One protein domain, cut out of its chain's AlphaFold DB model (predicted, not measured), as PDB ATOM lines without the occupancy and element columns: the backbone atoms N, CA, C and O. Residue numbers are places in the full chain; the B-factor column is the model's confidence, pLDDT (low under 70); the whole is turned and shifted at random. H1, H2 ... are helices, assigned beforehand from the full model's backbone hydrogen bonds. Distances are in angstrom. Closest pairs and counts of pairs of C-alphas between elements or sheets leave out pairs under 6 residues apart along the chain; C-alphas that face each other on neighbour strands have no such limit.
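Overview. This is residues 94 to 167 of the 174 residues of an uncharacterized protein of Desulfuromonas sp (UniProt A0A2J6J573). H2, H3 and H4 pack into a small body with H1 at one end; residues 153 to 167, with H5, stick out as an arm. The printed part has 74 residues, five named helices: all helix. The whole is loose, radius of gyration of the C-alphas 14.8 A, spanning 49 by 28 by 19 A.

Arrangement. Start at H4, residues 138 to 153; it touches H3, residues 118 to 130, at a steep tilt of 49 degrees, closest at C-alphas 124 and 145, 5.7 A. H2, residues 101 to 112, makes a hairpin with H3. H1, residues 94 to 98, is near H3. H5, residues 155 to 165, meets H4 only through their link. In H1 to H4 every O i to N i+4 pair is within hydrogen-bond range; in H5 3 of 7, and 3 of 8 O i to N i+3.

Along the chain. Find C-alpha 138 at (260.461, 228.504, 251.488); H4 runs 22.6 A to C-alpha 153 at (240.050, 222.651, 243.783).

Size, cuts and confidence. No link is long; residues 149 to 167 have low pLDDT.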
ATOM      1  N   GLN A  94     254.685 238.907 264.397       88.12
ATOM      2  CA  GLN A  94     254.713 237.470 264.667       88.12
ATOM      3  C   GLN A  94     254.923 236.662 263.385       88.12
ATOM      4  O   GLN A  94     255.797 235.806 263.350       88.12
ATOM      5  N   GLU A  95     254.197 236.970 262.307       89.25
ATOM      6  CA  GLU A  95     254.396 236.305 261.011       89.25
ATOM      7  C   GLU A  95     255.805 236.568 260.462       89.25
ATOM      8  O   GLU A  95     256.484 235.657 260.010       89.25
ATOM      9  N   ARG A  96     256.319 237.796 260.571       90.38
ATOM     10  CA  ARG A  96     257.700 238.095 260.145       90.38
ATOM     11  C   ARG A  96     258.772 237.345 260.936       90.38
ATOM     12  O   ARG A  96     259.894 237.231 260.455       90.38
ATOM     13  N   GLN A  97     258.451 236.878 262.139       90.81
ATOM     14  CA  GLN A  97     259.336 236.044 262.947       90.81
ATOM     15  C   GLN A  97     259.130 234.550 262.664       90.81
ATOM     16  O   GLN A  97     260.094 233.788 262.679       90.81
ATOM     17  N   ALA A  98     257.890 234.141 262.394       89.69
ATOM     18  CA  ALA A  98     257.513 232.760 262.117       89.69
ATOM     19  C   ALA A  98     257.868 232.309 260.695       89.69
ATOM     20  O   ALA A  98     257.973 231.113 260.461       89.69
ATOM     21  N   PHE A  99     258.068 233.228 259.750       93.44
ATOM     22  CA  PHE A  99     258.345 232.913 258.351       93.44
ATOM     23  C   PHE A  99     259.615 233.603 257.870       93.44
ATOM     24  O   PHE A  99     259.882 234.763 258.181       93.44
ATOM     25  N   THR A 100     260.379 232.901 257.038       92.88
ATOM     26  CA  THR A 100     261.511 233.515 256.335       92.88
ATOM     27  C   THR A 100     261.031 234.555 255.304       92.88
ATOM     28  O   THR A 100     259.923 234.430 254.770       92.88
ATOM     29  N   PRO A 101     261.852 235.570 254.961       91.12
ATOM     30  CA  PRO A 101     261.494 236.566 253.946       91.12
ATOM     31  C   PRO A 101     261.104 235.950 252.597       91.12
ATOM     32  O   PRO A 101     260.161 236.415 251.960       91.12
ATOM     33  N   ASP A 102     261.779 234.871 252.194       85.75
ATOM     34  CA  ASP A 102     261.495 234.161 250.944       85.75
ATOM     35  C   ASP A 102     260.126 233.469 250.977       85.75
ATOM     36  O   ASP A 102     259.388 233.504 249.988       85.75
ATOM     37  N   ALA A 103     259.752 232.883 252.120       88.62
ATOM     38  CA  ALA A 103     258.445 232.263 252.304       88.62
ATOM     39  C   ALA A 103     257.310 233.298 252.208       88.62
ATOM     40  O   ALA A 103     256.338 233.096 251.478       88.62
ATOM     41  N   LEU A 104     257.465 234.448 252.873       90.44
ATOM     42  CA  LEU A 104     256.500 235.549 252.780       90.44
ATOM     43  C   LEU A 104     256.440 236.138 251.364       90.44
ATOM     44  O   LEU A 104     255.354 236.437 250.863       90.44
ATOM     45  N   GLY A 105     257.586 236.261 250.690       84.94
ATOM     46  CA  GLY A 105     257.671 236.724 249.306       84.94
ATOM     47  C   GLY A 105     256.903 235.827 248.332       84.94
ATOM     48  O   GLY A 105     256.206 236.334 247.446       84.94
ATOM     49  N   LEU A 106     256.956 234.504 248.523       82.75
ATOM     50  CA  LEU A 106     256.141 233.563 247.756       82.75
ATOM     51  C   LEU A 106     254.643 233.822 247.963       82.75
ATOM     52  O   LEU A 106     253.910 233.919 246.981       82.75
ATOM     53  N   MET A 107     254.193 233.979 249.211       86.69
ATOM     54  CA  MET A 107     252.775 234.204 249.526       86.69
ATOM     55  C   MET A 107     252.242 235.501 248.913       86.69
ATOM     56  O   MET A 107     251.160 235.506 248.326       86.69
ATOM     57  N   VAL A 108     253.025 236.584 248.964       83.19
ATOM     58  CA  VAL A 108     252.683 237.850 248.293       83.19
ATOM     59  C   VAL A 108     252.541 237.650 246.787       83.19
ATOM     60  O   VAL A 108     251.590 238.154 246.194       83.19
ATOM     61  N   ARG A 109     253.459 236.899 246.168       74.00
ATOM     62  CA  ARG A 109     253.440 236.639 244.725       74.00
ATOM     63  C   ARG A 109     252.241 235.788 244.309       74.00
ATOM     64  O   ARG A 109     251.588 236.099 243.321       74.00
ATOM     65  N   LEU A 110     251.936 234.723 245.048       73.06
ATOM     66  CA  LEU A 110     250.784 233.863 244.762       73.06
ATOM     67  C   LEU A 110     249.461 234.616 244.919       73.06
ATOM     68  O   LEU A 110     248.554 234.448 244.104       73.06
ATOM     69  N   ARG A 111     249.382 235.505 245.912       74.44
ATOM     70  CA  ARG A 111     248.241 236.396 246.115       74.44
ATOM     71  C   ARG A 111     248.102 237.435 245.003       74.44
ATOM     72  O   ARG A 111     247.004 237.633 244.499       74.44
ATOM     73  N   SER A 112     249.191 238.088 244.586       65.62
ATOM     74  CA  SER A 112     249.137 239.101 243.519       65.62
ATOM     75  C   SER A 112     248.771 238.514 242.155       65.62
ATOM     76  O   SER A 112     248.193 239.213 241.328       65.62
ATOM     77  N   MET A 113     249.067 237.230 241.934       64.44
ATOM     78  CA  MET A 113     248.628 236.477 240.756       64.44
ATOM     79  C   MET A 113     247.178 235.970 240.864       64.44
ATOM     80  O   MET A 113     246.686 235.373 239.912       64.44
ATOM     81  N   GLY A 114     246.498 236.169 241.999       60.47
ATOM     82  CA  GLY A 114     245.135 235.677 242.232       60.47
ATOM     83  C   GLY A 114     245.032 234.157 242.401       60.47
ATOM     84  O   GLY A 114     243.936 233.610 242.372       60.47
ATOM     85  N   ILE A 115     246.159 233.456 242.581       66.25
ATOM     86  CA  ILE A 115     246.192 231.996 242.778       66.25
ATOM     87  C   ILE A 115     245.708 231.638 244.188       66.25
ATOM     88  O   ILE A 115     245.080 230.604 244.397       66.25
ATOM     89  N   VAL A 116     246.000 232.500 245.163       70.38
ATOM     90  CA  VAL A 116     245.632 232.325 246.571       70.38
ATOM     91  C   VAL A 116     244.731 233.488 246.988       70.38
ATOM     92  O   VAL A 116     245.111 234.649 246.841       70.38
ATOM     93  N   SER A 117     243.542 233.167 247.507       73.19
ATOM     94  CA  SER A 117     242.621 234.135 248.134       73.19
ATOM     95  C   SER A 117     243.068 234.524 249.534       73.19
ATOM     96  O   SER A 117     243.863 233.809 250.139       73.19
ATOM     97  N   ASP A 118     242.548 235.631 250.065       77.00
ATOM     98  CA  ASP A 118     242.851 236.054 251.439       77.00
ATOM     99  C   ASP A 118     242.518 234.948 252.450       77.00
ATOM    100  O   ASP A 118     243.357 234.612 253.281       77.00
ATOM    101  N   ASP A 119     241.371 234.285 252.284       78.19
ATOM    102  CA  ASP A 119     240.973 233.137 253.106       78.19
ATOM    103  C   ASP A 119     241.981 231.976 253.005       78.19
ATOM    104  O   ASP A 119     242.392 231.397 254.010       78.19
ATOM    105  N   SER A 120     242.410 231.633 251.786       75.75
ATOM    106  CA  SER A 120     243.388 230.557 251.563       75.75
ATOM    107  C   SER A 120     244.771 230.909 252.104       75.75
ATOM    108  O   SER A 120     245.507 230.030 252.539       75.75
ATOM    109  N   LEU A 121     245.144 232.185 252.065       85.88
ATOM    110  CA  LEU A 121     246.430 232.657 252.551       85.88
ATOM    111  C   LEU A 121     246.521 232.542 254.072       85.88
ATOM    112  O   LEU A 121     247.538 232.061 254.567       85.88
ATOM    113  N   GLU A 122     245.471 232.927 254.799       88.94
ATOM    114  CA  GLU A 122     245.412 232.751 256.257       88.94
ATOM    115  C   GLU A 122     245.503 231.274 256.643       88.94
ATOM    116  O   GLU A 122     246.276 230.899 257.523       88.94
ATOM    117  N   GLU A 123     244.782 230.413 255.924       85.31
ATOM    118  CA  GLU A 123     244.832 228.968 256.133       85.31
ATOM    119  C   GLU A 123     246.245 228.401 255.920       85.31
ATOM    120  O   GLU A 123     246.728 227.604 256.730       85.31
ATOM    121  N   ILE A 124     246.931 228.828 254.857       85.44
ATOM    122  CA  ILE A 124     248.301 228.404 254.551       85.44
ATOM    123  C   ILE A 124     249.269 228.849 255.649       85.44
ATOM    124  O   ILE A 124     250.056 228.034 256.133       85.44
ATOM    125  N   LEU A 125     249.211 230.118 256.062       90.19
ATOM    126  CA  LEU A 125     250.090 230.646 257.106       90.19
ATOM    127  C   LEU A 125     249.836 229.946 258.441       90.19
ATOM    128  O   LEU A 125     250.771 229.484 259.089       90.19
ATOM    129  N   GLN A 126     248.576 229.788 258.834       88.94
ATOM    130  CA  GLN A 126     248.237 229.120 260.084       88.94
ATOM    131  C   GLN A 126     248.734 227.670 260.108       88.94
ATOM    132  O   GLN A 126     249.359 227.254 261.083       88.94
ATOM    133  N   ARG A 127     248.493 226.899 259.041       83.50
ATOM    134  CA  ARG A 127     248.935 225.499 258.965       83.50
ATOM    135  C   ARG A 127     250.454 225.383 258.969       83.50
ATOM    136  O   ARG A 127     250.990 224.545 259.686       83.50
ATOM    137  N   ALA A 128     251.148 226.230 258.215       85.44
ATOM    138  CA  ALA A 128     252.603 226.195 258.149       85.44
ATOM    139  C   ALA A 128     253.251 226.549 259.496       85.44
ATOM    140  O   ALA A 128     254.178 225.869 259.925       85.44
ATOM    141  N   ALA A 129     252.718 227.547 260.207       86.62
ATOM    142  CA  ALA A 129     253.214 227.930 261.529       86.62
ATOM    143  C   ALA A 129     253.006 226.841 262.601       86.62
ATOM    144  O   ALA A 129     253.737 226.810 263.583       86.62
ATOM    145  N   GLN A 130     252.025 225.948 262.432       84.56
ATOM    146  CA  GLN A 130     251.768 224.841 263.363       84.56
ATOM    147  C   GLN A 130     252.667 223.619 263.128       84.56
ATOM    148  O   GLN A 130     252.777 222.771 264.010       84.56
ATOM    149  N   GLN A 131     253.279 223.496 261.949       76.06
ATOM    150  CA  GLN A 131     254.055 222.312 261.563       76.06
ATOM    151  C   GLN A 131     255.517 222.350 262.017       76.06
ATOM    152  O   GLN A 131     256.208 221.339 261.919       76.06
ATOM    153  N   THR A 132     256.004 223.492 262.505       73.50
ATOM    154  CA  THR A 132     257.410 223.670 262.877       73.50
ATOM    155  C   THR A 132     257.552 224.461 264.173       73.50
ATOM    156  O   THR A 132     256.788 225.380 264.451       73.50
ATOM    157  N   GLU A 133     258.563 224.107 264.966       75.06
ATOM    158  CA  GLU A 133     258.953 224.845 266.175       75.06
ATOM    159  C   GLU A 133     259.883 226.038 265.859       75.06
ATOM    160  O   GLU A 133     260.238 226.808 266.751       75.06
ATOM    161  N   GLY A 134     260.289 226.203 264.592       82.12
ATOM    162  CA  GLY A 134     261.194 227.254 264.114       82.12
ATOM    163  C   GLY A 134     260.628 228.076 262.949       82.12
ATOM    164  O   GLY A 134     259.476 227.897 262.562       82.12
ATOM    165  N   PRO A 135     261.415 228.999 262.365       85.44
ATOM    166  CA  PRO A 135     260.952 229.800 261.238       85.44
ATOM    167  C   PRO A 135     260.674 228.920 260.011       85.44
ATOM    168  O   PRO A 135     261.546 228.185 259.551       85.44
ATOM    169  N   VAL A 136     259.470 229.042 259.456       88.25
ATOM    170  CA  VAL A 136     258.998 228.349 258.255       88.25
ATOM    171  C   VAL A 136     259.808 228.800 257.040       88.25
ATOM    172  O   VAL A 136     259.852 229.989 256.677       88.25
ATOM    173  N   GLY A 137     260.445 227.829 256.389       84.75
ATOM    174  CA  GLY A 137     261.246 228.035 255.195       84.75
ATOM    175  C   GLY A 137     260.416 228.102 253.914       84.75
ATOM    176  O   GLY A 137     259.219 227.813 253.877       84.75
ATOM    177  N   LEU A 138     261.083 228.454 252.812       81.50
ATOM    178  CA  LEU A 138     260.461 228.504 251.488       81.50
ATOM    179  C   LEU A 138     259.906 227.139 251.037       81.50
ATOM    180  O   LEU A 138     258.891 227.089 250.349       81.50
ATOM    181  N   GLN A 139     260.576 226.037 251.377       75.81
ATOM    182  CA  GLN A 139     260.120 224.703 250.967       75.81
ATOM    183  C   GLN A 139     258.872 224.273 251.740       75.81
ATOM    184  O   GLN A 139     257.912 223.801 251.133       75.81
ATOM    185  N   ASP A 140     258.840 224.537 253.044       75.44
ATOM    186  CA  ASP A 140     257.704 224.213 253.908       75.44
ATOM    187  C   ASP A 140     256.445 224.954 253.449       75.44
ATOM    188  O   ASP A 140     255.387 224.353 253.255       75.44
ATOM    189  N   ILE A 141     256.566 226.258 253.167       83.75
ATOM    190  CA  ILE A 141     255.418 227.050 252.720       83.75
ATOM    191  C   ILE A 141     254.915 226.609 251.340       83.75
ATOM    192  O   ILE A 141     253.709 226.630 251.101       83.75
ATOM    193  N   LYS A 142     255.799 226.163 250.432       73.75
ATOM    194  CA  LYS A 142     255.398 225.614 249.125       73.75
ATOM    195  C   LYS A 142     254.575 224.346 249.294       73.75
ATOM    196  O   LYS A 142     253.535 224.222 248.650       73.75
ATOM    197  N   LEU A 143     255.024 223.442 250.166       70.44
ATOM    198  CA  LEU A 143     254.333 222.188 250.442       70.44
ATOM    199  C   LEU A 143     252.937 222.449 251.017       70.44
ATOM    200  O   LEU A 143     251.945 221.955 250.484       70.44
ATOM    201  N   VAL A 144     252.845 223.291 252.051       77.50
ATOM    202  CA  VAL A 144     251.561 223.647 252.673       77.50
ATOM    203  C   VAL A 144     250.638 224.347 251.676       77.50
ATOM    204  O   VAL A 144     249.451 224.028 251.611       77.50
ATOM    205  N   THR A 145     251.174 225.245 250.847       77.44
ATOM    206  CA  THR A 145     250.395 225.932 249.807       77.44
ATOM    207  C   THR A 145     249.833 224.956 248.778       77.44
ATOM    208  O   THR A 145     248.651 225.039 248.452       77.44
ATOM    209  N   ALA A 146     250.639 224.007 248.294       69.56
ATOM    210  CA  ALA A 146     250.187 222.995 247.342       69.56
ATOM    211  C   ALA A 146     249.045 222.143 247.923       69.56
ATOM    212  O   ALA A 146     248.032 221.936 247.254       69.56
ATOM    213  N   ILE A 147     249.169 221.724 249.187       68.88
ATOM    214  CA  ILE A 147     248.141 220.941 249.889       68.88
ATOM    215  C   ILE A 147     246.838 221.739 250.023       68.88
ATOM    216  O   ILE A 147     245.761 221.221 249.724       68.88
ATOM    217  N   VAL A 148     246.913 223.004 250.451       74.00
ATOM    218  CA  VAL A 148     245.720 223.848 250.620       74.00
ATOM    219  C   VAL A 148     245.042 224.115 249.276       74.00
ATOM    220  O   VAL A 148     243.827 223.956 249.168       74.00
ATOM    221  N   LEU A 149     245.799 224.444 248.228       64.81
ATOM    222  CA  LEU A 149     245.234 224.670 246.895       64.81
ATOM    223  C   LEU A 149     244.552 223.417 246.328       64.81
ATOM    224  O   LEU A 149     243.440 223.519 245.808       64.81
ATOM    225  N   LEU A 150     245.166 222.241 246.488       58.75
ATOM    226  CA  LEU A 150     244.579 220.971 246.055       58.75
ATOM    227  C   LEU A 150     243.279 220.651 246.811       58.75
ATOM    228  O   LEU A 150     242.308 220.193 246.216       58.75
ATOM    229  N   SER A 151     243.226 220.947 248.112       62.56
ATOM    230  CA  SER A 151     242.015 220.737 248.917       62.56
ATOM    231  C   SER A 151     240.855 221.674 248.560       62.56
ATOM    232  O   SER A 151     239.708 221.396 248.893       62.56
ATOM    233  N   ARG A 152     241.130 222.793 247.880       56.47
ATOM    234  CA  ARG A 152     240.107 223.760 247.460       56.47
ATOM    235  C   ARG A 152     239.623 223.521 246.038       56.47
ATOM    236  O   ARG A 152     238.441 223.732 245.775       56.47
ATOM    237  N   SER A 153     240.478 223.047 245.132       46.06
ATOM    238  CA  SER A 153     240.050 222.651 243.783       46.06
ATOM    239  C   SER A 153     239.080 221.461 243.804       46.06
ATOM    240  O   SER A 153     238.213 221.367 242.936       46.06
ATOM    241  N   SER A 154     239.138 220.608 244.834       46.34
ATOM    242  CA  SER A 154     238.186 219.509 245.035       46.34
ATOM    243  C   SER A 154     236.776 219.963 245.460       46.34
ATOM    244  O   SER A 154     235.813 219.222 245.264       46.34
ATOM    245  N   SER A 155     236.604 221.193 245.969       43.16
ATOM    246  CA  SER A 155     235.305 221.716 246.439       43.16
ATOM    247  C   SER A 155     234.272 221.964 245.329       43.16
ATOM    248  O   SER A 155     233.073 222.020 245.606       43.16
ATOM    249  N   LEU A 156     234.701 222.047 244.062       39.03
ATOM    250  CA  LEU A 156     233.785 222.126 242.916       39.03
ATOM    251  C   LEU A 156     232.966 220.836 242.745       39.03
ATOM    252  O   LEU A 156     231.807 220.901 242.349       39.03
ATOM    253  N   TRP A 157     233.517 219.688 243.148       41.00
ATOM    254  CA  TRP A 157     232.846 218.386 243.087       41.00
ATOM    255  C   TRP A 157     231.949 218.119 244.305       41.00
ATOM    256  O   TRP A 157     231.010 217.333 244.228       41.00
ATOM    257  N   GLN A 158     232.182 218.807 245.428       37.97
ATOM    258  CA  GLN A 158     231.418 218.612 246.669       37.97
ATOM    259  C   GLN A 158     229.954 219.063 246.559       37.97
ATOM    260  O   GLN A 158     229.088 218.458 247.188       37.97
ATOM    261  N   LYS A 159     229.644 220.092 245.754       38.91
ATOM    262  CA  LYS A 159     228.252 220.532 245.530       38.91
ATOM    263  C   LYS A 159     227.429 219.487 244.782       38.91
ATOM    264  O   LYS A 159     226.281 219.248 245.147       38.91
ATOM    265  N   GLU A 160     228.015 218.863 243.765       39.22
ATOM    266  CA  GLU A 160     227.337 217.841 242.963       39.22
ATOM    267  C   GLU A 160     227.225 216.515 243.727       39.22
ATOM    268  O   GLU A 160     226.201 215.845 243.655       39.22
ATOM    269  N   ILE A 161     228.222 216.191 244.557       37.94
ATOM    270  CA  ILE A 161     228.243 214.981 245.390       37.94
ATOM    271  C   ILE A 161     227.279 215.080 246.586       37.94
ATOM    272  O   ILE A 161     226.571 214.114 246.859       37.94
ATOM    273  N   ASN A 162     227.161 216.232 247.263       39.41
ATOM    274  CA  ASN A 162     226.172 216.397 248.344       39.41
ATOM    275  C   ASN A 162     224.724 216.256 247.846       39.41
ATOM    276  O   ASN A 162     223.879 215.763 248.582       39.41
ATOM    277  N   CYS A 163     224.438 216.621 246.591       35.94
ATOM    278  CA  CYS A 163     223.116 216.397 245.994       35.94
ATOM    279  C   CYS A 163     222.811 214.909 245.756       35.94
ATOM    280  O   CYS A 163     221.647 214.533 245.667       35.94
ATOM    281  N   ILE A 164     223.846 214.074 245.633       34.44
ATOM    282  CA  ILE A 164     223.727 212.637 245.360       34.44
ATOM    283  C   ILE A 164     223.667 211.830 246.668       34.44
ATOM    284  O   ILE A 164     222.968 210.825 246.721       34.44
ATOM    285  N   PHE A 165     224.366 212.267 247.723       36.22
ATOM    286  CA  PHE A 165     224.475 211.531 248.992       36.22
ATOM    287  C   PHE A 165     223.366 211.799 250.016       36.22
ATOM    288  O   PHE A 165     223.238 211.016 250.954       36.22
ATOM    289  N   ASP A 166     222.564 212.856 249.861       36.69
ATOM    290  CA  ASP A 166     221.473 213.136 250.808       36.69
ATOM    291  C   ASP A 166     220.270 212.181 250.644       36.69
ATOM    292  O   ASP A 166     219.370 212.220 251.477       36.69
ATOM    293  N   ASP A 167     220.221 211.347 249.586       40.34
ATOM    294  CA  ASP A 167     219.100 210.437 249.244       40.34
ATOM    295  C   ASP A 167     217.699 211.094 249.348       40.34
ATOM    296  O   ASP A 167     216.660 210.434 249.406       40.34
TER     297      ASP A 167